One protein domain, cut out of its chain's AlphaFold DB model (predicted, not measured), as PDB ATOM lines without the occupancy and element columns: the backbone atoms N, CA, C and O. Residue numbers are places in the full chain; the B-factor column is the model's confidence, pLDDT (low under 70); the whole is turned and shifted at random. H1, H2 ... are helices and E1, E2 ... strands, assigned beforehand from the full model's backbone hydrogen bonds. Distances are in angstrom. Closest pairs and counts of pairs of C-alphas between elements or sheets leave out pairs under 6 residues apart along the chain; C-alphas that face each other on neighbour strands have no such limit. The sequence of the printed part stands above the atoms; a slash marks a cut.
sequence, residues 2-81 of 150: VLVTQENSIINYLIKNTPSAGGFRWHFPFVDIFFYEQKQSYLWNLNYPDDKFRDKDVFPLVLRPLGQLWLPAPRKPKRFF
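This is residues 2 to 81 of the 150 residues of the protein "Hypothetical protein" of Adineta steineri (UniProt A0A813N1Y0). A small three-strand sheet, E1, E2 and E3, and a separate two-strand hairpin, E4 and E5, are joined by short helix H2, with short helix H3 after the hairpin. H1 and the wide loop after it reach away to the other end of the long axis, leaving the whole open. The 80 printed residues run H1 E1 E2 E3 H2 E4 E5 H3, three named helices and five named strands; both sheets, orders E1 - E2 - E3 and E4 - E5, are antiparallel. The class is mixed, with under half of the residues in named elements. The whole is loose, radius of gyration of the C-alphas 15.3 A, spanning 43 by 30 by 23 A.

H1, residues 10 to 15, is not on the sheet of E1, residues 36 to 39, E2, 42 to 45, and E3, 52 to 54. These strands form a meander, each the antiparallel neighbour of the one before. N 37 and O 44 are 2.9 A apart, and N 43 and O 53 2.8 A, within hydrogen-bond range. H2, residues 55 to 58, only grazes this sheet. E4, residues 62 to 66, and E5, 69 to 73, form a hairpin at 137 degrees; N 66 and O 69 are 2.8 A apart. E4 and E5 are apart from E1, E2 and E3. H3, residues 77 to 80, only just touches H2, with 3 pairs of C-alphas within 8 A; the closest, of Arg 79 and Asp 57, are 7.0 A apart. In H1, 0 of 2 O i to N i+4 pairs and 2 of 3 O i to N i+3 pairs are within range; H2 and H3 are too short for an O i to N i+4 pair.

H1 begins at C-alpha 10, (608.145, 196.512, 810.544). E4 is 12.5 A long and E5 11.8 A. H3 ends at C-alpha 80, (600.041, 215.027, 790.745).

The C-alphas of Asn 17 and Gln 40, the two farthest apart, are 43.7 A apart. The printed part has no cut. The link from H1 to E1, 20 residues, is long. Residues 2 to 22 have pLDDT under 70.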
ATOM      1  N   VAL A   2     604.006 209.059 799.162       39.75
ATOM      2  CA  VAL A   2     603.947 208.999 800.628       39.75
ATOM      3  C   VAL A   2     605.362 209.303 801.094       39.75
ATOM      4  O   VAL A   2     606.297 208.673 800.603       39.75
ATOM      5  N   LEU A   3     605.538 210.302 801.957       37.78
ATOM      6  CA  LEU A   3     606.864 210.625 802.478       37.78
ATOM      7  C   LEU A   3     607.145 209.684 803.646       37.78
ATOM      8  O   LEU A   3     606.553 209.812 804.716       37.78
ATOM      9  N   VAL A   4     608.003 208.698 803.402       37.03
ATOM     10  CA  VAL A   4     608.434 207.740 804.419       37.03
ATOM     11  C   VAL A   4     609.659 208.320 805.116       37.03
ATOM     12  O   VAL A   4     610.710 208.482 804.500       37.03
ATOM     13  N   THR A   5     609.522 208.657 806.396       34.22
ATOM     14  CA  THR A   5     610.661 208.982 807.259       34.22
ATOM     15  C   THR A   5     611.304 207.698 807.777       34.22
ATOM     16  O   THR A   5     610.637 206.682 807.983       34.22
ATOM     17  N   GLN A   6     612.621 207.752 807.947       34.72
ATOM     18  CA  GLN A   6     613.557 206.633 808.054       34.72
ATOM     19  C   GLN A   6     613.517 205.882 809.401       34.72
ATOM     20  O   GLN A   6     614.561 205.614 809.968       34.72
ATOM     21  N   GLU A   7     612.354 205.510 809.933       39.22
ATOM     22  CA  GLU A   7     612.283 204.650 811.125       39.22
ATOM     23  C   GLU A   7     611.037 203.763 811.079       39.22
ATOM     24  O   GLU A   7     609.989 204.140 811.584       39.22
ATOM     25  N   ASN A   8     611.111 202.581 810.453       45.78
ATOM     26  CA  ASN A   8     610.082 201.548 810.631       45.78
ATOM     27  C   ASN A   8     610.660 200.136 810.453       45.78
ATOM     28  O   ASN A   8     610.764 199.601 809.349       45.78
ATOM     29  N   SER A   9     610.992 199.506 811.580       44.69
ATOM     30  CA  SER A   9     611.479 198.123 811.711       44.69
ATOM     31  C   SER A   9     610.496 197.050 811.207       44.69
ATOM     32  O   SER A   9     610.902 195.918 810.951       44.69
ATOM     33  N   ILE A  10     609.223 197.404 811.005       47.19
ATOM     34  CA  ILE A  10     608.145 196.512 810.544       47.19
ATOM     35  C   ILE A  10     608.337 196.074 809.081       47.19
ATOM     36  O   ILE A  10     608.024 194.937 808.730       47.19
ATOM     37  N   ILE A  11     608.907 196.938 808.233       50.16
ATOM     38  CA  ILE A  11     609.108 196.650 806.801       50.16
ATOM     39  C   ILE A  11     610.087 195.477 806.612       50.16
ATOM     40  O   ILE A  11     609.860 194.607 805.776       50.16
ATOM     41  N   ASN A  12     611.120 195.379 807.453       43.62
ATOM     42  CA  ASN A  12     612.138 194.328 807.356       43.62
ATOM     43  C   ASN A  12     611.623 192.915 807.686       43.62
ATOM     44  O   ASN A  12     612.196 191.935 807.209       43.62
ATOM     45  N   TYR A  13     610.562 192.778 808.490       47.94
ATOM     46  CA  TYR A  13     610.018 191.463 808.851       47.94
ATOM     47  C   TYR A  13     609.208 190.832 807.705       47.94
ATOM     48  O   TYR A  13     609.248 189.619 807.518       47.94
ATOM     49  N   LEU A  14     608.526 191.648 806.896       50.50
ATOM     50  CA  LEU A  14     607.631 191.179 805.830       50.50
ATOM     51  C   LEU A  14     608.362 190.734 804.549       50.50
ATOM     52  O   LEU A  14     607.793 189.987 803.760       50.50
ATOM     53  N   ILE A  15     609.611 191.162 804.339       56.72
ATOM     54  CA  ILE A  15     610.325 191.013 803.053       56.72
ATOM     55  C   ILE A  15     611.162 189.721 802.969       56.72
ATOM     56  O   ILE A  15     611.440 189.231 801.875       56.72
ATOM     57  N   LYS A  16     611.536 189.122 804.110       56.56
ATOM     58  CA  LYS A  16     612.616 188.115 804.209       56.56
ATOM     59  C   LYS A  16     612.432 186.807 803.421       56.56
ATOM     60  O   LYS A  16     613.428 186.132 803.199       56.56
ATOM     61  N   ASN A  17     611.215 186.449 803.009       59.03
ATOM     62  CA  ASN A  17     610.919 185.154 802.375       59.03
ATOM     63  C   ASN A  17     610.236 185.275 801.008       59.03
ATOM     64  O   ASN A  17     609.568 184.334 800.576       59.03
ATOM     65  N   THR A  18     610.342 186.423 800.335       60.97
ATOM     66  CA  THR A  18     609.555 186.625 799.114       60.97
ATOM     67  C   THR A  18     610.294 186.150 797.861       60.97
ATOM     68  O   THR A  18     611.457 186.518 797.687       60.97
ATOM     69  N   PRO A  19     609.665 185.326 796.994       63.62
ATOM     70  CA  PRO A  19     610.287 184.851 795.759       63.62
ATOM     71  C   PRO A  19     610.735 186.003 794.857       63.62
ATOM     72  O   PRO A  19     610.097 187.056 794.825       63.62
ATOM     73  N   SER A  20     611.817 185.792 794.103       66.88
ATOM     74  CA  SER A  20     612.263 186.760 793.098       66.88
ATOM     75  C   SER A  20     611.194 186.892 792.019       66.88
ATOM     76  O   SER A  20     610.784 185.905 791.405       66.88
ATOM     77  N   ALA A  21     610.708 188.116 791.833       64.75
ATOM     78  CA  ALA A  21     609.836 188.466 790.731       64.75
ATOM     79  C   ALA A  21     610.732 188.866 789.550       64.75
ATOM     80  O   ALA A  21     611.313 189.945 789.539       64.75
ATOM     81  N   GLY A  22     610.895 187.973 788.575       66.06
ATOM     82  CA  GLY A  22     611.684 188.249 787.371       66.06
ATOM     83  C   GLY A  22     613.208 188.236 787.569       66.06
ATOM     84  O   GLY A  22     613.733 187.616 788.486       66.06
ATOM     85  N   GLY A  23     613.933 188.881 786.648       76.75
ATOM     86  CA  GLY A  23     615.407 188.930 786.618       76.75
ATOM     87  C   GLY A  23     616.028 190.120 787.360       76.75
ATOM     88  O   GLY A  23     617.177 190.475 787.097       76.75
ATOM     89  N   PHE A  24     615.266 190.785 788.232       80.38
ATOM     90  CA  PHE A  24     615.686 192.005 788.921       80.38
ATOM     91  C   PHE A  24     616.383 191.713 790.259       80.38
ATOM     92  O   PHE A  24     616.271 190.631 790.830       80.38
ATOM     93  N   ARG A  25     617.135 192.700 790.776       80.81
ATOM     94  CA  ARG A  25     617.889 192.568 792.043       80.81
ATOM     95  C   ARG A  25     617.023 192.733 793.300       80.81
ATOM     96  O   ARG A  25     617.500 192.467 794.401       80.81
ATOM     97  N   TRP A  26     615.788 193.203 793.155       79.06
ATOM     98  CA  TRP A  26     614.831 193.399 794.244       79.06
ATOM     99  C   TRP A  26     613.751 192.315 794.233       79.06
ATOM    100  O   TRP A  26     613.585 191.586 793.259       79.06
ATOM    101  N   HIS A  27     613.027 192.201 795.346       77.38
ATOM    102  CA  HIS A  27     611.976 191.207 795.540       77.38
ATOM    103  C   HIS A  27     610.705 191.926 795.976       77.38
ATOM    104  O   HIS A  27     610.729 192.689 796.941       77.38
ATOM    105  N   PHE A  28     609.600 191.704 795.266       78.88
ATOM    106  CA  PHE A  28     608.288 192.176 795.701       78.88
ATOM    107  C   PHE A  28     607.868 191.426 796.969       78.88
ATOM    108  O   PHE A  28     608.044 190.217 796.968       78.88
ATOM    109  N   PRO A  29     607.261 192.065 797.989       81.88
ATOM    110  CA  PRO A  29     606.983 193.495 798.077       81.88
ATOM    111  C   PRO A  29     608.217 194.303 798.509       81.88
ATOM    112  O   PRO A  29     608.960 193.898 799.396       81.88
ATOM    113  N   PHE A  30     608.381 195.491 797.930       79.31
ATOM    114  CA  PHE A  30     609.396 196.478 798.313       79.31
ATOM    115  C   PHE A  30     608.789 197.888 798.327       79.31
ATOM    116  O   PHE A  30     607.632 198.083 797.950       79.31
ATOM    117  N   VAL A  31     609.562 198.865 798.803       82.62
ATOM    118  CA  VAL A  31     609.182 200.283 798.824       82.62
ATOM    119  C   VAL A  31     610.199 201.074 798.017       82.62
ATOM    120  O   VAL A  31     611.378 201.088 798.367       82.62
ATOM    121  N   ASP A  32     609.730 201.768 796.983       82.00
ATOM    122  CA  ASP A  32     610.541 202.741 796.258       82.00
ATOM    123  C   ASP A  32     610.595 204.072 797.005       82.00
ATOM    124  O   ASP A  32     609.574 204.616 797.441       82.00
ATOM    125  N   ILE A  33     611.803 204.619 797.122       85.50
ATOM    126  CA  ILE A  33     612.052 205.927 797.725       85.50
ATOM    127  C   ILE A  33     612.657 206.831 796.656       85.50
ATOM    128  O   ILE A  33     613.728 206.554 796.120       85.50
ATOM    129  N   PHE A  34     611.966 207.933 796.369       86.88
ATOM    130  CA  PHE A  34     612.418 208.949 795.425       86.88
ATOM    131  C   PHE A  34     612.897 210.179 796.185       86.88
ATOM    132  O   PHE A  34     612.195 210.691 797.062       86.88
ATOM    133  N   PHE A  35     614.079 210.663 795.825       89.69
ATOM    134  CA  PHE A  35     614.663 211.855 796.419       89.69
ATOM    135  C   PHE A  35     614.311 213.083 795.593       89.69
ATOM    136  O   PHE A  35     614.317 213.045 794.362       89.69
ATOM    137  N   TYR A  36     614.016 214.175 796.292       91.44
ATOM    138  CA  TYR A  36     613.670 215.449 795.685       91.44
ATOM    139  C   TYR A  36     614.591 216.543 796.202       91.44
ATOM    140  O   TYR A  36     614.868 216.618 797.398       91.44
ATOM    141  N   GLU A  37     615.010 217.425 795.306       94.50
ATOM    142  CA  GLU A  37     615.725 218.648 795.640       94.50
ATOM    143  C   GLU A  37     614.786 219.845 795.486       94.50
ATOM    144  O   GLU A  37     614.102 220.002 794.471       94.50
ATOM    145  N   GLN A  38     614.738 220.706 796.502       93.31
ATOM    146  CA  GLN A  38     613.967 221.940 796.428       93.31
ATOM    147  C   GLN A  38     614.801 223.036 795.763       93.31
ATOM    148  O   GLN A  38     615.832 223.449 796.288       93.31
ATOM    149  N   LYS A  39     614.317 223.558 794.632       92.69
ATOM    150  CA  LYS A  39     614.868 224.756 793.984       92.69
ATOM    151  C   LYS A  39     613.751 225.748 793.729       92.69
ATOM    152  O   LYS A  39     612.789 225.436 793.026       92.69
ATOM    153  N   GLN A  40     613.910 226.958 794.262       92.56
ATOM    154  CA  GLN A  40     612.881 228.000 794.207       92.56
ATOM    155  C   GLN A  40     611.542 227.446 794.748       92.56
ATOM    156  O   GLN A  40     611.517 226.883 795.840       92.56
ATOM    157  N   SER A  41     610.449 227.560 793.987       94.69
ATOM    158  CA  SER A  41     609.112 227.062 794.355       94.69
ATOM    159  C   SER A  41     608.789 225.667 793.802       94.69
ATOM    160  O   SER A  41     607.618 225.326 793.605       94.69
ATOM    161  N   TYR A  42     609.809 224.864 793.491       94.50
ATOM    162  CA  TYR A  42     609.642 223.534 792.908       94.50
ATOM    163  C   TYR A  42     610.463 222.473 793.642       94.50
ATOM    164  O   TYR A  42     611.585 222.721 794.081       94.50
ATOM    165  N   LEU A  43     609.892 221.274 793.731       94.38
ATOM    166  CA  LEU A  43     610.575 220.041 794.095       94.38
ATOM    167  C   LEU A  43     610.907 219.282 792.816       94.38
ATOM    168  O   LEU A  43     609.998 218.967 792.048       94.38
ATOM    169  N   TRP A  44     612.184 218.993 792.609       93.56
ATOM    170  CA  TRP A  44     612.710 218.299 791.439       93.56
ATOM    171  C   TRP A  44     613.095 216.881 791.820       93.56
ATOM    172  O   TRP A  44     613.879 216.703 792.749       93.56
ATOM    173  N   ASN A  45     612.543 215.883 791.133       90.81
ATOM    174  CA  ASN A  45     612.929 214.496 791.352       90.81
ATOM    175  C   ASN A  45     614.359 214.276 790.837       90.81
ATOM    176  O   ASN A  45     614.666 214.573 789.685       90.81
ATOM    177  N   LEU A  46     615.237 213.752 791.693       90.50
ATOM    178  CA  LEU A  46     616.644 213.529 791.351       90.50
ATOM    179  C   LEU A  46     616.843 212.383 790.351       90.50
ATOM    180  O   LEU A  46     617.818 212.395 789.604       90.50
ATOM    181  N   ASN A  47     615.920 211.420 790.318       88.25
ATOM    182  CA  ASN A  47     615.994 210.262 789.423       88.25
ATOM    183  C   ASN A  47     615.239 210.491 788.104       88.25
ATOM    184  O   ASN A  47     615.507 209.802 787.124       88.25
ATOM    185  N   TYR A  48     614.312 211.455 788.078       85.25
ATOM    186  CA  TYR A  48     613.451 211.757 786.932       85.25
ATOM    187  C   TYR A  48     613.350 213.279 786.747       85.25
ATOM    188  O   TYR A  48     612.426 213.896 787.269       85.25
ATOM    189  N   PRO A  49     614.288 213.918 786.028       78.38
ATOM    190  CA  PRO A  49     614.373 215.382 785.957       78.38
ATOM    191  C   PRO A  49     613.121 216.084 785.403       78.38
ATOM    192  O   PRO A  49     612.884 217.253 785.716       78.38
ATOM    193  N   ASP A  50     612.320 215.376 784.602       84.44
ATOM    194  CA  ASP A  50     611.052 215.876 784.059       84.44
ATOM    195  C   ASP A  50     609.921 215.898 785.107       84.44
ATOM    196  O   ASP A  50     608.966 216.674 784.985       84.44
ATOM    197  N   ASP A  51     610.064 215.130 786.192       86.81
ATOM    198  CA  ASP A  51     609.115 215.080 787.299       86.81
ATOM    199  C   ASP A  51     609.418 216.186 788.312       86.81
ATOM    200  O   ASP A  51     610.249 216.056 789.220       86.81
ATOM    201  N   LYS A  52     608.684 217.295 788.185       91.12
ATOM    202  CA  LYS A  52     608.728 218.400 789.146       91.12
ATOM    203  C   LYS A  52     607.352 218.795 789.654       91.12
ATOM    204  O   LYS A  52     606.375 218.860 788.909       91.12
ATOM    205  N   PHE A  53     607.299 219.170 790.926       92.06
ATOM    206  CA  PHE A  53     606.067 219.568 791.603       92.06
ATOM    207  C   PHE A  53     606.214 220.945 792.229       92.06
ATOM    208  O   PHE A  53     607.288 221.309 792.694       92.06
ATOM    209  N   ARG A  54     605.127 221.721 792.271       94.81
ATOM    210  CA  ARG A  54     605.129 222.994 793.001       94.81
ATOM    211  C   ARG A  54     605.137 222.709 794.497       94.81
ATOM    212  O   ARG A  54     604.291 221.959 794.989       94.81
ATOM    213  N   ASP A  55     606.030 223.363 795.224       93.88
ATOM    214  CA  ASP A  55     606.159 223.239 796.677       93.88
ATOM    215  C   ASP A  55     604.825 223.462 797.414       93.88
ATOM    216  O   ASP A  55     604.453 222.685 798.286       93.88
ATOM    217  N   LYS A  56     604.030 224.448 796.990       94.25
ATOM    218  CA  LYS A  56     602.723 224.790 797.562       94.25
ATOM    219  C   LYS A  56     601.653 223.718 797.363       94.25
ATOM    220  O   LYS A  56     600.614 223.767 798.026       94.25
ATOM    221  N   ASP A  57     601.834 222.801 796.419       93.38
ATOM    222  CA  ASP A  57     600.898 221.695 796.207       93.38
ATOM    223  C   ASP A  57     601.277 220.478 797.075       93.38
ATOM    224  O   ASP A  57     600.417 219.646 797.379       93.38
ATOM    225  N   VAL A  58     602.522 220.442 797.569       92.88
ATOM    226  CA  VAL A  58     603.041 219.463 798.533       92.88
ATOM    227  C   VAL A  58     602.829 219.943 799.969       92.88
ATOM    228  O   VAL A  58     602.179 219.254 800.752       92.88
ATOM    229  N   PHE A  59     603.323 221.134 800.304       91.69
ATOM    230  CA  PHE A  59     603.413 221.653 801.666       91.69
ATOM    231  C   PHE A  59     602.283 222.641 802.043       91.69
ATOM    232  O   PHE A  59     601.697 223.296 801.168       91.69
ATOM    233  N   PRO A  60     601.988 222.802 803.353       92.12
ATOM    234  CA  PRO A  60     602.415 221.919 804.444       92.12
ATOM    235  C   PRO A  60     601.828 220.514 804.267       92.12
ATOM    236  O   PRO A  60     600.756 220.364 803.684       92.12
ATOM    237  N   LEU A  61     602.543 219.497 804.748       87.44
ATOM    238  CA  LEU A  61     602.063 218.119 804.671       87.44
ATOM    239  C   LEU A  61     600.807 217.945 805.525       87.44
ATOM    240  O   LEU A  61     600.638 218.599 806.555       87.44
ATOM    241  N   VAL A  62     599.940 217.034 805.095       83.62
ATOM    242  CA  VAL A  62     598.731 216.648 805.825       83.62
ATOM    243  C   VAL A  62     598.748 215.145 806.058       83.62
ATOM    244  O   VAL A  62     599.191 214.392 805.194       83.62
ATOM    245  N   LEU A  63     598.285 214.694 807.222       81.56
ATOM    246  CA  LEU A  63     598.173 213.261 807.495       81.56
ATOM    247  C   LEU A  63     597.051 212.662 806.648       81.56
ATOM    248  O   LEU A  63     595.955 213.211 806.605       81.56
ATOM    249  N   ARG A  64     597.310 211.540 805.977       82.06
ATOM    250  CA  ARG A  64     596.313 210.795 805.196       82.06
ATOM    251  C   ARG A  64     596.391 209.305 805.527       82.06
ATOM    252  O   ARG A  64     597.478 208.830 805.870       82.06
ATOM    253  N   PRO A  65     595.276 208.564 805.420       76.50
ATOM    254  CA  PRO A  65     595.283 207.146 805.729       76.50
ATOM    255  C   PRO A  65     595.946 206.339 804.605       76.50
ATOM    256  O   PRO A  65     595.659 206.541 803.425       76.50
ATOM    257  N   LEU A  66     596.785 205.382 804.991       77.75
ATOM    258  CA  LEU A  66     597.310 204.313 804.147       77.75
ATOM    259  C   LEU A  66     597.163 202.988 804.905       77.75
ATOM    260  O   LEU A  66     597.953 202.670 805.795       77.75
ATOM    261  N   GLY A  67     596.124 202.219 804.577       72.69
ATOM    262  CA  GLY A  67     595.760 201.037 805.358       72.69
ATOM    263  C   GLY A  67     595.402 201.422 806.797       72.69
ATOM    264  O   GLY A  67     594.458 202.175 807.014       72.69
ATOM    265  N   GLN A  68     596.162 200.909 807.768       71.81
ATOM    266  CA  GLN A  68     596.000 201.222 809.196       71.81
ATOM    267  C   GLN A  68     596.900 202.379 809.674       71.81
ATOM    268  O   GLN A  68     596.841 202.759 810.841       71.81
ATOM    269  N   LEU A  69     597.750 202.926 808.799       77.00
ATOM    270  CA  LEU A  69     598.715 203.973 809.136       77.00
ATOM    271  C   LEU A  69     598.212 205.356 808.717       77.00
ATOM    272  O   LEU A  69     597.489 205.498 807.733       77.00
ATOM    273  N   TRP A  70     598.672 206.383 809.431       75.25
ATOM    274  CA  TRP A  70     598.488 207.790 809.076       75.25
ATOM    275  C   TRP A  70     599.837 208.395 808.744       75.25
ATOM    276  O   TRP A  70     600.691 208.531 809.618       75.25
ATOM    277  N   LEU A  71     600.037 208.732 807.475       83.88
ATOM    278  CA  LEU A  71     601.338 209.158 806.974       83.88
ATOM    279  C   LEU A  71     601.260 210.568 806.384       83.88
ATOM    280  O   LEU A  71     600.208 210.956 805.860       83.88
ATOM    281  N   PRO A  72     602.352 211.349 806.450       88.75
ATOM    282  CA  PRO A  72     602.423 212.638 805.783       88.75
ATOM    283  C   PRO A  72     602.248 212.487 804.267       88.75
ATOM    284  O   PRO A  72     602.958 211.725 803.604       88.75
ATOM    285  N   ALA A  73     601.312 213.249 803.713       88.62
ATOM    286  CA  ALA A  73     601.006 213.278 802.294       88.62
ATOM    287  C   ALA A  73     600.928 214.724 801.770       88.62
ATOM    288  O   ALA A  73     600.682 215.657 802.547       88.62
ATOM    289  N   PRO A  74     601.105 214.926 800.450       90.69
ATOM    290  CA  PRO A  74     600.913 216.222 799.810       90.69
ATOM    291  C   PRO A  74     599.549 216.836 800.132       90.69
ATOM    292  O   PRO A  74     598.523 216.154 800.096       90.69
ATOM    293  N   ARG A  75     599.514 218.150 800.370       88.06
ATOM    294  CA  ARG A  75     598.270 218.886 800.636       88.06
ATOM    295  C   ARG A  75     597.253 218.784 799.498       88.06
ATOM    296  O   ARG A  75     596.050 218.785 799.757       88.06
ATOM    297  N   LYS A  76     597.714 218.748 798.243       89.19
ATOM    298  CA  LYS A  76     596.858 218.741 797.042       89.19
ATOM    299  C   LYS A  76     597.186 217.566 796.111       89.19
ATOM    300  O   LYS A  76     597.658 217.790 794.998       89.19
ATOM    301  N   PRO A  77     596.880 216.319 796.505       86.31
ATOM    302  CA  PRO A  77     597.311 215.124 795.778       86.31
ATOM    303  C   PRO A  77     596.756 215.036 794.347       86.31
ATOM    304  O   PRO A  77     597.434 214.523 793.469       86.31
ATOM    305  N   LYS A  78     595.586 215.622 794.053       87.69
ATOM    306  CA  LYS A  78     595.027 215.674 792.686       87.69
ATOM    307  C   LYS A  78     595.930 216.371 791.668       87.69
ATOM    308  O   LYS A  78     595.865 216.057 790.490       87.69
ATOM    309  N   ARG A  79     596.781 217.308 792.098       90.00
ATOM    310  CA  ARG A  79     597.689 218.043 791.198       90.00
ATOM    311  C   ARG A  79     598.813 217.177 790.618       90.00
ATOM    312  O   ARG A  79     599.503 217.641 789.723       90.00
ATOM    313  N   PHE A  80     598.980 215.958 791.124       87.81
ATOM    314  CA  PHE A  80     600.041 215.027 790.745       87.81
ATOM    315  C   PHE A  80     599.580 214.003 789.699       87.81
ATOM    316  O   PHE A  80     600.358 213.142 789.312       87.81
ATOM    317  N   PHE A  81     598.322 214.078 789.253       88.25
ATOM    318  CA  PHE A  81     597.741 213.144 788.294       88.25
ATOM    319  C   PHE A  81     597.261 213.891 787.048       88.25
ATOM    320  O   PHE A  81     596.708 214.986 787.143       88.25
TER     321      PHE A  81